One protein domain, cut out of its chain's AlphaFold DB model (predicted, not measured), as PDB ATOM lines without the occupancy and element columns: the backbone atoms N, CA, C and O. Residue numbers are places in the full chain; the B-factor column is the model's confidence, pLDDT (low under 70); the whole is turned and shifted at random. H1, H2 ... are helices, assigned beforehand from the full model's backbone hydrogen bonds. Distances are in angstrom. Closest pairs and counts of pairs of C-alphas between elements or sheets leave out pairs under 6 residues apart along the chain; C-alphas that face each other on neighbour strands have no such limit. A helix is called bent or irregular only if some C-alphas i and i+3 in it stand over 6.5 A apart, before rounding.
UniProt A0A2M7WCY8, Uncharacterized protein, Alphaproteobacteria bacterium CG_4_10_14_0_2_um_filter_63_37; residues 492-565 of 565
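AT A GLANCE: This is residues 492 to 565 of the 565 residues of an uncharacterized protein of Alphaproteobacteria bacterium CG_4_10_14_0_2_um_filter_63_37 (UniProt A0A2M7WCY8). A lopsided helical hairpin: the long helix H2 folds back from a tight turn along the shorter H1, slanting across it, and runs on well past it as a single arm. Residues 545 to 554 and 556 to 561 of H2 stick out free, as do residues 562 to 564 after it. The printed part has 74 residues, with two named helices in the order H1, H2, and no named strand; the class is all helix. The whole is extended, with a radius of gyration of the C-alphas of 18.8 A, and spans 62 by 21 by 15 A.

HOW THE PARTS SIT: H2, residues 521 to 561, is the longest helix and has a kink of 53 degrees near residue 528. It is irregular there: C-alphas 527 and 530 are 7.1 A apart, and its line is a rough one. With residues 521 to 540 alone it touches H1, residues 492 to 517. Their closest C-alphas, those of Ala 514 and Ala 521, are 5.0 A apart. The two form a helical hairpin, at a steep tilt of 39 degrees, opposite ways. O i to N i+4 pairs are within hydrogen-bond range in 35 of 37 cases in H2 and 20 of 22 in H1.

IN THESE COORDINATES: H2 measures 54.7 A from C-alpha 521 at (-46.004, 14.374, -32.131) to C-alpha 561 at (-47.135, -39.109, -43.432). H1 measures 36.6 A and begins with C-alpha 492 at (-60.266, -11.152, -35.473). It has a kink of 27 degrees near residue 511, yet is neither bent nor irregular, but only just: C-alphas 509 and 512 are 6.4 A apart.

THE WHOLE: The two C-alphas farthest apart, those of Gly 518 and Asp 564, are 63.1 A apart. The printed part has no cut and ends at residue 565, the chain's last. The link from H1 to H2, 3 residues, is tight. The mean pLDDT of the printed part is 73.8; 21 residues are under 70, among them residues 492 to 507.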
ATOM      1  N   ALA A 492     -59.895 -12.546 -35.735       54.31
ATOM      2  CA  ALA A 492     -60.266 -11.152 -35.473       54.31
ATOM      3  C   ALA A 492     -59.540 -10.562 -34.242       54.31
ATOM      4  O   ALA A 492     -59.125  -9.400 -34.245       54.31
ATOM      5  N   ALA A 493     -59.339 -11.359 -33.186       54.69
ATOM      6  CA  ALA A 493     -58.557 -10.955 -32.016       54.69
ATOM      7  C   ALA A 493     -57.055 -10.809 -32.335       54.69
ATOM      8  O   ALA A 493     -56.396  -9.917 -31.808       54.69
ATOM      9  N   ALA A 494     -56.513 -11.659 -33.212       55.66
ATOM     10  CA  ALA A 494     -55.134 -11.551 -33.678       55.66
ATOM     11  C   ALA A 494     -54.939 -10.312 -34.565       55.66
ATOM     12  O   ALA A 494     -53.998  -9.557 -34.340       55.66
ATOM     13  N   GLU A 495     -55.851 -10.046 -35.502       57.56
ATOM     14  CA  GLU A 495     -55.810  -8.853 -36.357       57.56
ATOM     15  C   GLU A 495     -55.844  -7.568 -35.518       57.56
ATOM     16  O   GLU A 495     -54.991  -6.698 -35.668       57.56
ATOM     17  N   THR A 496     -56.765  -7.478 -34.553       62.84
ATOM     18  CA  THR A 496     -56.867  -6.307 -33.666       62.84
ATOM     19  C   THR A 496     -55.648  -6.134 -32.756       62.84
ATOM     20  O   THR A 496     -55.197  -5.006 -32.555       62.84
ATOM     21  N   ALA A 497     -55.071  -7.223 -32.237       58.62
ATOM     22  CA  ALA A 497     -53.858  -7.161 -31.423       58.62
ATOM     23  C   ALA A 497     -52.628  -6.730 -32.238       58.62
ATOM     24  O   ALA A 497     -51.825  -5.934 -31.754       58.62
ATOM     25  N   VAL A 498     -52.490  -7.222 -33.471       61.50
ATOM     26  CA  VAL A 498     -51.355  -6.895 -34.340       61.50
ATOM     27  C   VAL A 498     -51.460  -5.461 -34.863       61.50
ATOM     28  O   VAL A 498     -50.478  -4.724 -34.792       61.50
ATOM     29  N   VAL A 499     -52.646  -5.012 -35.285       63.72
ATOM     30  CA  VAL A 499     -52.876  -3.609 -35.682       63.72
ATOM     31  C   VAL A 499     -52.660  -2.663 -34.496       63.72
ATOM     32  O   VAL A 499     -52.015  -1.628 -34.648       63.72
ATOM     33  N   GLY A 500     -53.119  -3.030 -33.293       66.50
ATOM     34  CA  GLY A 500     -52.893  -2.244 -32.076       66.50
ATOM     35  C   GLY A 500     -51.416  -2.152 -31.674       66.50
ATOM     36  O   GLY A 500     -50.938  -1.070 -31.330       66.50
ATOM     37  N   ALA A 501     -50.671  -3.259 -31.761       64.44
ATOM     38  CA  ALA A 501     -49.235  -3.286 -31.477       64.44
ATOM     39  C   ALA A 501     -48.432  -2.466 -32.496       64.44
ATOM     40  O   ALA A 501     -47.531  -1.717 -32.123       64.44
ATOM     41  N   ALA A 502     -48.790  -2.555 -33.772       61.78
ATOM     42  CA  ALA A 502     -48.123  -1.825 -34.835       61.78
ATOM     43  C   ALA A 502     -48.466  -0.323 -34.840       61.78
ATOM     44  O   ALA A 502     -47.593   0.495 -35.118       61.78
ATOM     45  N   ALA A 503     -49.681   0.066 -34.441       62.88
ATOM     46  CA  ALA A 503     -50.023   1.468 -34.193       62.88
ATOM     47  C   ALA A 503     -49.220   2.055 -33.016       62.88
ATOM     48  O   ALA A 503     -48.733   3.182 -33.103       62.88
ATOM     49  N   ALA A 504     -49.024   1.282 -31.940       66.31
ATOM     50  CA  ALA A 504     -48.192   1.689 -30.806       66.31
ATOM     51  C   ALA A 504     -46.701   1.797 -31.184       66.31
ATOM     52  O   ALA A 504     -46.037   2.761 -30.806       66.31
ATOM     53  N   ALA A 505     -46.182   0.853 -31.978       65.31
ATOM     54  CA  ALA A 505     -44.825   0.918 -32.522       65.31
ATOM     55  C   ALA A 505     -44.651   2.103 -33.489       65.31
ATOM     56  O   ALA A 505     -43.637   2.799 -33.438       65.31
ATOM     57  N   GLY A 506     -45.667   2.388 -34.310       66.00
ATOM     58  CA  GLY A 506     -45.723   3.565 -35.173       66.00
ATOM     59  C   GLY A 506     -45.665   4.868 -34.376       66.00
ATOM     60  O   GLY A 506     -44.860   5.735 -34.692       66.00
ATOM     61  N   GLN A 507     -46.431   4.992 -33.288       68.06
ATOM     62  CA  GLN A 507     -46.357   6.161 -32.400       68.06
ATOM     63  C   GLN A 507     -44.976   6.327 -31.751       68.06
ATOM     64  O   GLN A 507     -44.461   7.443 -31.708       68.06
ATOM     65  N   ALA A 508     -44.346   5.232 -31.318       71.06
ATOM     66  CA  ALA A 508     -42.999   5.269 -30.747       71.06
ATOM     67  C   ALA A 508     -41.923   5.673 -31.776       71.06
ATOM     68  O   ALA A 508     -40.968   6.363 -31.428       71.06
ATOM     69  N   ALA A 509     -42.079   5.286 -33.046       69.62
ATOM     70  CA  ALA A 509     -41.180   5.682 -34.132       69.62
ATOM     71  C   ALA A 509     -41.387   7.139 -34.590       69.62
ATOM     72  O   ALA A 509     -40.457   7.771 -35.089       69.62
ATOM     73  N   VAL A 510     -42.589   7.691 -34.400       76.38
ATOM     74  CA  VAL A 510     -42.936   9.071 -34.774       76.38
ATOM     75  C   VAL A 510     -42.410  10.096 -33.765       76.38
ATOM     76  O   VAL A 510     -42.071  11.210 -34.156       76.38
ATOM     77  N   GLU A 511     -42.274   9.734 -32.488       78.06
ATOM     78  CA  GLU A 511     -41.763  10.621 -31.433       78.06
ATOM     79  C   GLU A 511     -40.357  11.210 -31.710       78.06
ATOM     80  O   GLU A 511     -40.210  12.433 -31.617       78.06
ATOM     81  N   PRO A 512     -39.329  10.438 -32.122       76.56
ATOM     82  CA  PRO A 512     -38.023  11.009 -32.467       76.56
ATOM     83  C   PRO A 512     -38.061  11.876 -33.736       76.56
ATOM     84  O   PRO A 512     -37.330  12.864 -33.824       76.56
ATOM     85  N   VAL A 513     -38.932  11.560 -34.701       71.69
ATOM     86  CA  VAL A 513     -39.102  12.364 -35.925       71.69
ATOM     87  C   VAL A 513     -39.784  13.694 -35.605       71.69
ATOM     88  O   VAL A 513     -39.343  14.739 -36.076       71.69
ATOM     89  N   ALA A 514     -40.809  13.676 -34.753       80.00
ATOM     90  CA  ALA A 514     -41.487  14.866 -34.249       80.00
ATOM     91  C   ALA A 514     -40.530  15.777 -33.459       80.00
ATOM     92  O   ALA A 514     -40.520  16.992 -33.655       80.00
ATOM     93  N   GLN A 515     -39.658  15.192 -32.626       82.31
ATOM     94  CA  GLN A 515     -38.614  15.936 -31.913       82.31
ATOM     95  C   GLN A 515     -37.588  16.572 -32.864       82.31
ATOM     96  O   GLN A 515     -37.157  17.698 -32.620       82.31
ATOM     97  N   ALA A 516     -37.215  15.888 -33.950       81.00
ATOM     98  CA  ALA A 516     -36.256  16.402 -34.929       81.00
ATOM     99  C   ALA A 516     -36.827  17.537 -35.797       81.00
ATOM    100  O   ALA A 516     -36.105  18.472 -36.140       81.00
ATOM    101  N   THR A 517     -38.114  17.475 -36.144       82.56
ATOM    102  CA  THR A 517     -38.777  18.466 -37.008       82.56
ATOM    103  C   THR A 517     -39.444  19.604 -36.236       82.56
ATOM    104  O   THR A 517     -39.818  20.611 -36.835       82.56
ATOM    105  N   GLY A 518     -39.591  19.475 -34.913       88.50
ATOM    106  CA  GLY A 518     -40.282  20.455 -34.070       88.50
ATOM    107  C   GLY A 518     -41.801  20.481 -34.275       88.50
ATOM    108  O   GLY A 518     -42.453  21.451 -33.889       88.50
ATOM    109  N   ILE A 519     -42.358  19.438 -34.897       86.75
ATOM    110  CA  ILE A 519     -43.797  19.264 -35.105       86.75
ATOM    111  C   ILE A 519     -44.378  18.547 -33.884       86.75
ATOM    112  O   ILE A 519     -43.740  17.675 -33.299       86.75
ATOM    113  N   ASP A 520     -45.601  18.903 -33.492       87.88
ATOM    114  CA  ASP A 520     -46.308  18.190 -32.430       87.88
ATOM    115  C   ASP A 520     -46.472  16.700 -32.784       87.88
ATOM    116  O   ASP A 520     -46.996  16.347 -33.845       87.88
ATOM    117  N   ALA A 521     -46.025  15.816 -31.888       75.62
ATOM    118  CA  ALA A 521     -46.004  14.374 -32.131       75.62
ATOM    119  C   ALA A 521     -47.408  13.803 -32.371       75.62
ATOM    120  O   ALA A 521     -47.562  12.885 -33.177       75.62
ATOM    121  N   ALA A 522     -48.442  14.370 -31.739       76.25
ATOM    122  CA  ALA A 522     -49.819  13.937 -31.956       76.25
ATOM    123  C   ALA A 522     -50.333  14.341 -33.349       76.25
ATOM    124  O   ALA A 522     -51.014  13.546 -33.995       76.25
ATOM    125  N   GLN A 523     -49.968  15.526 -33.849       79.25
ATOM    126  CA  GLN A 523     -50.289  15.948 -35.218       79.25
ATOM    127  C   GLN A 523     -49.553  15.120 -36.274       79.25
ATOM    128  O   GLN A 523     -50.171  14.696 -37.249       79.25
ATOM    129  N   LEU A 524     -48.259  14.849 -36.072       78.75
ATOM    130  CA  LEU A 524     -47.479  14.021 -36.994       78.75
ATOM    131  C   LEU A 524     -47.995  12.574 -37.012       78.75
ATOM    132  O   LEU A 524     -48.175  11.997 -38.083       78.75
ATOM    133  N   ALA A 525     -48.321  12.014 -35.843       73.25
ATOM    134  CA  ALA A 525     -48.925  10.689 -35.737       73.25
ATOM    135  C   ALA A 525     -50.310  10.635 -36.394       73.25
ATOM    136  O   ALA A 525     -50.602   9.676 -37.095       73.25
ATOM    137  N   ALA A 526     -51.147  11.667 -36.234       77.00
ATOM    138  CA  ALA A 526     -52.457  11.732 -36.883       77.00
ATOM    139  C   ALA A 526     -52.351  11.826 -38.415       77.00
ATOM    140  O   ALA A 526     -53.156  11.221 -39.122       77.00
ATOM    141  N   LEU A 527     -51.354  12.553 -38.929       81.44
ATOM    142  CA  LEU A 527     -51.111  12.688 -40.364       81.44
ATOM    143  C   LEU A 527     -50.591  11.382 -40.982       81.44
ATOM    144  O   LEU A 527     -50.999  11.007 -42.078       81.44
ATOM    145  N   LEU A 528     -49.710  10.682 -40.264       76.62
ATOM    146  CA  LEU A 528     -49.117   9.418 -40.704       76.62
ATOM    147  C   LEU A 528     -50.003   8.203 -40.404       76.62
ATOM    148  O   LEU A 528     -49.811   7.162 -41.024       76.62
ATOM    149  N   SER A 529     -50.990   8.327 -39.513       76.88
ATOM    150  CA  SER A 529     -51.892   7.247 -39.086       76.88
ATOM    151  C   SER A 529     -52.486   6.453 -40.258       76.88
ATOM    152  O   SER A 529     -52.369   5.232 -40.236       76.88
ATOM    153  N   PRO A 530     -53.041   7.083 -41.317       79.06
ATOM    154  CA  PRO A 530     -53.596   6.352 -42.460       79.06
ATOM    155  C   PRO A 530     -52.537   5.604 -43.286       79.06
ATOM    156  O   PRO A 530     -52.816   4.543 -43.841       79.06
ATOM    157  N   MET A 531     -51.315   6.141 -43.376       71.94
ATOM    158  CA  MET A 531     -50.204   5.485 -44.072       71.94
ATOM    159  C   MET A 531     -49.644   4.320 -43.261       71.94
ATOM    160  O   MET A 531     -49.434   3.244 -43.814       71.94
ATOM    161  N   ILE A 532     -49.439   4.523 -41.957       71.50
ATOM    162  CA  ILE A 532     -48.988   3.485 -41.029       71.50
ATOM    163  C   ILE A 532     -50.019   2.361 -41.003       71.50
ATOM    164  O   ILE A 532     -49.647   1.211 -41.178       71.50
ATOM    165  N   GLU A 533     -51.312   2.673 -40.880       75.31
ATOM    166  CA  GLU A 533     -52.385   1.677 -40.915       75.31
ATOM    167  C   GLU A 533     -52.364   0.861 -42.210       75.31
ATOM    168  O   GLU A 533     -52.460  -0.363 -42.154       75.31
ATOM    169  N   LYS A 534     -52.178   1.507 -43.369       78.19
ATOM    170  CA  LYS A 534     -52.086   0.808 -44.654       78.19
ATOM    171  C   LYS A 534     -50.864  -0.111 -44.724       78.19
ATOM    172  O   LYS A 534     -51.019  -1.288 -45.023       78.19
ATOM    173  N   VAL A 535     -49.671   0.399 -44.416       73.31
ATOM    174  CA  VAL A 535     -48.419  -0.380 -44.475       73.31
ATOM    175  C   VAL A 535     -48.453  -1.540 -43.485       73.31
ATOM    176  O   VAL A 535     -48.089  -2.660 -43.827       73.31
ATOM    177  N   VAL A 536     -48.933  -1.294 -42.268       73.88
ATOM    178  CA  VAL A 536     -49.123  -2.324 -41.248       73.88
ATOM    179  C   VAL A 536     -50.127  -3.361 -41.723       73.88
ATOM    180  O   VAL A 536     -49.841  -4.545 -41.645       73.88
ATOM    181  N   ARG A 537     -51.290  -2.957 -42.244       73.50
ATOM    182  CA  ARG A 537     -52.286  -3.907 -42.749       73.50
ATOM    183  C   ARG A 537     -51.708  -4.764 -43.876       73.50
ATOM    184  O   ARG A 537     -51.846  -5.981 -43.816       73.50
ATOM    185  N   ASP A 538     -51.033  -4.157 -44.847       78.44
ATOM    186  CA  ASP A 538     -50.451  -4.864 -45.992       78.44
ATOM    187  C   ASP A 538     -49.351  -5.850 -45.543       78.44
ATOM    188  O   ASP A 538     -49.376  -7.023 -45.912       78.44
ATOM    189  N   THR A 539     -48.436  -5.417 -44.668       73.88
ATOM    190  CA  THR A 539     -47.349  -6.268 -44.139       73.88
ATOM    191  C   THR A 539     -47.854  -7.376 -43.218       73.88
ATOM    192  O   THR A 539     -47.387  -8.510 -43.299       73.88
ATOM    193  N   VAL A 540     -48.832  -7.092 -42.359       71.81
ATOM    194  CA  VAL A 540     -49.441  -8.086 -41.465       71.81
ATOM    195  C   VAL A 540     -50.197  -9.135 -42.261       71.81
ATOM    196  O   VAL A 540     -50.076 -10.317 -41.951       71.81
ATOM    197  N   LEU A 541     -50.937  -8.732 -43.298       71.69
ATOM    198  CA  LEU A 541     -51.604  -9.670 -44.200       71.69
ATOM    199  C   LEU A 541     -50.590 -10.548 -44.938       71.69
ATOM    200  O   LEU A 541     -50.788 -11.760 -45.001       71.69
ATOM    201  N   GLU A 542     -49.481  -9.982 -45.422       79.00
ATOM    202  CA  GLU A 542     -48.427 -10.751 -46.091       79.00
ATOM    203  C   GLU A 542     -47.762 -11.767 -45.145       79.00
ATOM    204  O   GLU A 542     -47.577 -12.939 -45.491       79.00
ATOM    205  N   VAL A 543     -47.423 -11.344 -43.923       70.94
ATOM    206  CA  VAL A 543     -46.834 -12.226 -42.906       70.94
ATOM    207  C   VAL A 543     -47.834 -13.302 -42.486       70.94
ATOM    208  O   VAL A 543     -47.466 -14.475 -42.408       70.94
ATOM    209  N   ALA A 544     -49.100 -12.942 -42.268       68.06
ATOM    210  CA  ALA A 544     -50.152 -13.893 -41.929       68.06
ATOM    211  C   ALA A 544     -50.352 -14.927 -43.044       68.06
ATOM    212  O   ALA A 544     -50.412 -16.122 -42.760       68.06
ATOM    213  N   GLU A 545     -50.384 -14.506 -44.310       80.62
ATOM    214  CA  GLU A 545     -50.465 -15.411 -45.459       80.62
ATOM    215  C   GLU A 545     -49.279 -16.380 -45.488       80.62
ATOM    216  O   GLU A 545     -49.460 -17.584 -45.689       80.62
ATOM    217  N   ARG A 546     -48.063 -15.875 -45.249       76.12
ATOM    218  CA  ARG A 546     -46.844 -16.688 -45.219       76.12
ATOM    219  C   ARG A 546     -46.894 -17.737 -44.109       76.12
ATOM    220  O   ARG A 546     -46.647 -18.908 -44.388       76.12
ATOM    221  N   VAL A 547     -47.269 -17.340 -42.892       72.69
ATOM    222  CA  VAL A 547     -47.396 -18.247 -41.739       72.69
ATOM    223  C   VAL A 547     -48.496 -19.282 -41.981       72.69
ATOM    224  O   VAL A 547     -48.263 -20.471 -41.790       72.69
ATOM    225  N   ILE A 548     -49.671 -18.871 -42.470       70.94
ATOM    226  CA  ILE A 548     -50.774 -19.794 -42.780       70.94
ATOM    227  C   ILE A 548     -50.347 -20.794 -43.857       70.94
ATOM    228  O   ILE A 548     -50.634 -21.984 -43.733       70.94
ATOM    229  N   ARG A 549     -49.650 -20.344 -44.906       81.06
ATOM    230  CA  ARG A 549     -49.153 -21.220 -45.973       81.06
ATOM    231  C   ARG A 549     -48.130 -22.226 -45.448       81.06
ATOM    232  O   ARG A 549     -48.193 -23.389 -45.838       81.06
ATOM    233  N   GLU A 550     -47.216 -21.799 -44.582       86.25
ATOM    234  CA  GLU A 550     -46.204 -22.672 -43.983       86.25
ATOM    235  C   GLU A 550     -46.836 -23.712 -43.049       86.25
ATOM    236  O   GLU A 550     -46.563 -24.904 -43.175       86.25
ATOM    237  N   GLU A 551     -47.740 -23.289 -42.165       79.69
ATOM    238  CA  GLU A 551     -48.427 -24.187 -41.234       79.69
ATOM    239  C   GLU A 551     -49.379 -25.152 -41.959       79.69
ATOM    240  O   GLU A 551     -49.421 -26.335 -41.632       79.69
ATOM    241  N   MET A 552     -50.071 -24.708 -43.017       69.81
ATOM    242  CA  MET A 552     -50.843 -25.604 -43.892       69.81
ATOM    243  C   MET A 552     -49.951 -26.585 -44.661       69.81
ATOM    244  O   MET A 552     -50.371 -27.710 -44.930       69.81
ATOM    245  N   GLY A 553     -48.731 -26.172 -45.017       86.25
ATOM    246  CA  GLY A 553     -47.714 -27.047 -45.596       86.25
ATOM    247  C   GLY A 553     -47.329 -28.165 -44.630       86.25
ATOM    248  O   GLY A 553     -47.449 -29.334 -44.983       86.25
ATOM    249  N   LYS A 554     -46.987 -27.809 -43.386       81.06
ATOM    250  CA  LYS A 554     -46.670 -28.767 -42.312       81.06
ATOM    251  C   LYS A 554     -47.837 -29.701 -42.005       81.06
ATOM    252  O   LYS A 554     -47.631 -30.897 -41.843       81.06
ATOM    253  N   LEU A 555     -49.065 -29.177 -41.964       73.00
ATOM    254  CA  LEU A 555     -50.268 -29.981 -41.751       73.00
ATOM    255  C   LEU A 555     -50.468 -30.991 -42.887       73.00
ATOM    256  O   LEU A 555     -50.777 -32.150 -42.632       73.00
ATOM    257  N   ARG A 556     -50.266 -30.572 -44.143       74.94
ATOM    258  CA  ARG A 556     -50.350 -31.469 -45.300       74.94
ATOM    259  C   ARG A 556     -49.246 -32.526 -45.277       74.94
ATOM    260  O   ARG A 556     -49.538 -33.680 -45.551       74.94
ATOM    261  N   GLU A 557     -48.019 -32.156 -44.922       86.69
ATOM    262  CA  GLU A 557     -46.911 -33.107 -44.759       86.69
ATOM    263  C   GLU A 557     -47.179 -34.117 -43.634       86.69
ATOM    264  O   GLU A 557     -46.890 -35.301 -43.798       86.69
ATOM    265  N   ALA A 558     -47.784 -33.680 -42.525       78.19
ATOM    266  CA  ALA A 558     -48.193 -34.560 -41.433       78.19
ATOM    267  C   ALA A 558     -49.309 -35.530 -41.861       78.19
ATOM    268  O   ALA A 558     -49.178 -36.727 -41.626       78.19
ATOM    269  N   LEU A 559     -50.340 -35.042 -42.561       75.25
ATOM    270  CA  LEU A 559     -51.433 -35.859 -43.115       75.25
ATOM    271  C   LEU A 559     -50.961 -36.838 -44.202       75.25
ATOM    272  O   LEU A 559     -51.485 -37.943 -44.317       75.25
ATOM    273  N   ASP A 560     -49.979 -36.449 -45.018       86.62
ATOM    274  CA  ASP A 560     -49.381 -37.335 -46.024       86.62
ATOM    275  C   ASP A 560     -48.529 -38.438 -45.365       86.62
ATOM    276  O   ASP A 560     -48.430 -39.547 -45.902       86.62
ATOM    277  N   ALA A 561     -47.914 -38.148 -44.212       84.94
ATOM    278  CA  ALA A 561     -47.135 -39.109 -43.432       84.94
ATOM    279  C   ALA A 561     -48.016 -40.059 -42.599       84.94
ATOM    280  O   ALA A 561     -47.692 -41.245 -42.493       84.94
ATOM    281  N   ASP A 562     -49.120 -39.559 -42.047       88.38
ATOM    282  CA  ASP A 562     -50.112 -40.319 -41.286       88.38
ATOM    283  C   ASP A 562     -51.528 -39.769 -41.562       88.38
ATOM    284  O   ASP A 562     -51.917 -38.750 -40.989       88.38
ATOM    285  N   PRO A 563     -52.322 -40.420 -42.434       67.38
ATOM    286  CA  PRO A 563     -53.660 -39.948 -42.801       67.38
ATOM    287  C   PRO A 563     -54.668 -39.917 -41.646       67.38
ATOM    288  O   PRO A 563     -55.743 -39.337 -41.813       67.38
ATOM    289  N   ASP A 564     -54.356 -40.580 -40.529       74.56
ATOM    290  CA  ASP A 564     -55.215 -40.663 -39.347       74.56
ATOM    291  C   ASP A 564     -54.854 -39.610 -38.265       74.56
ATOM    292  O   ASP A 564     -55.546 -39.544 -37.244       74.56
ATOM    293  N   ALA A 565     -53.805 -38.793 -38.477       58.09
ATOM    294  CA  ALA A 565     -53.359 -37.695 -37.601       58.09
ATOM    295  C   ALA A 565     -54.042 -36.355 -37.929       58.09
ATOM    296  O   ALA A 565     -54.319 -35.598 -36.965       58.09
TER     297      ALA A 565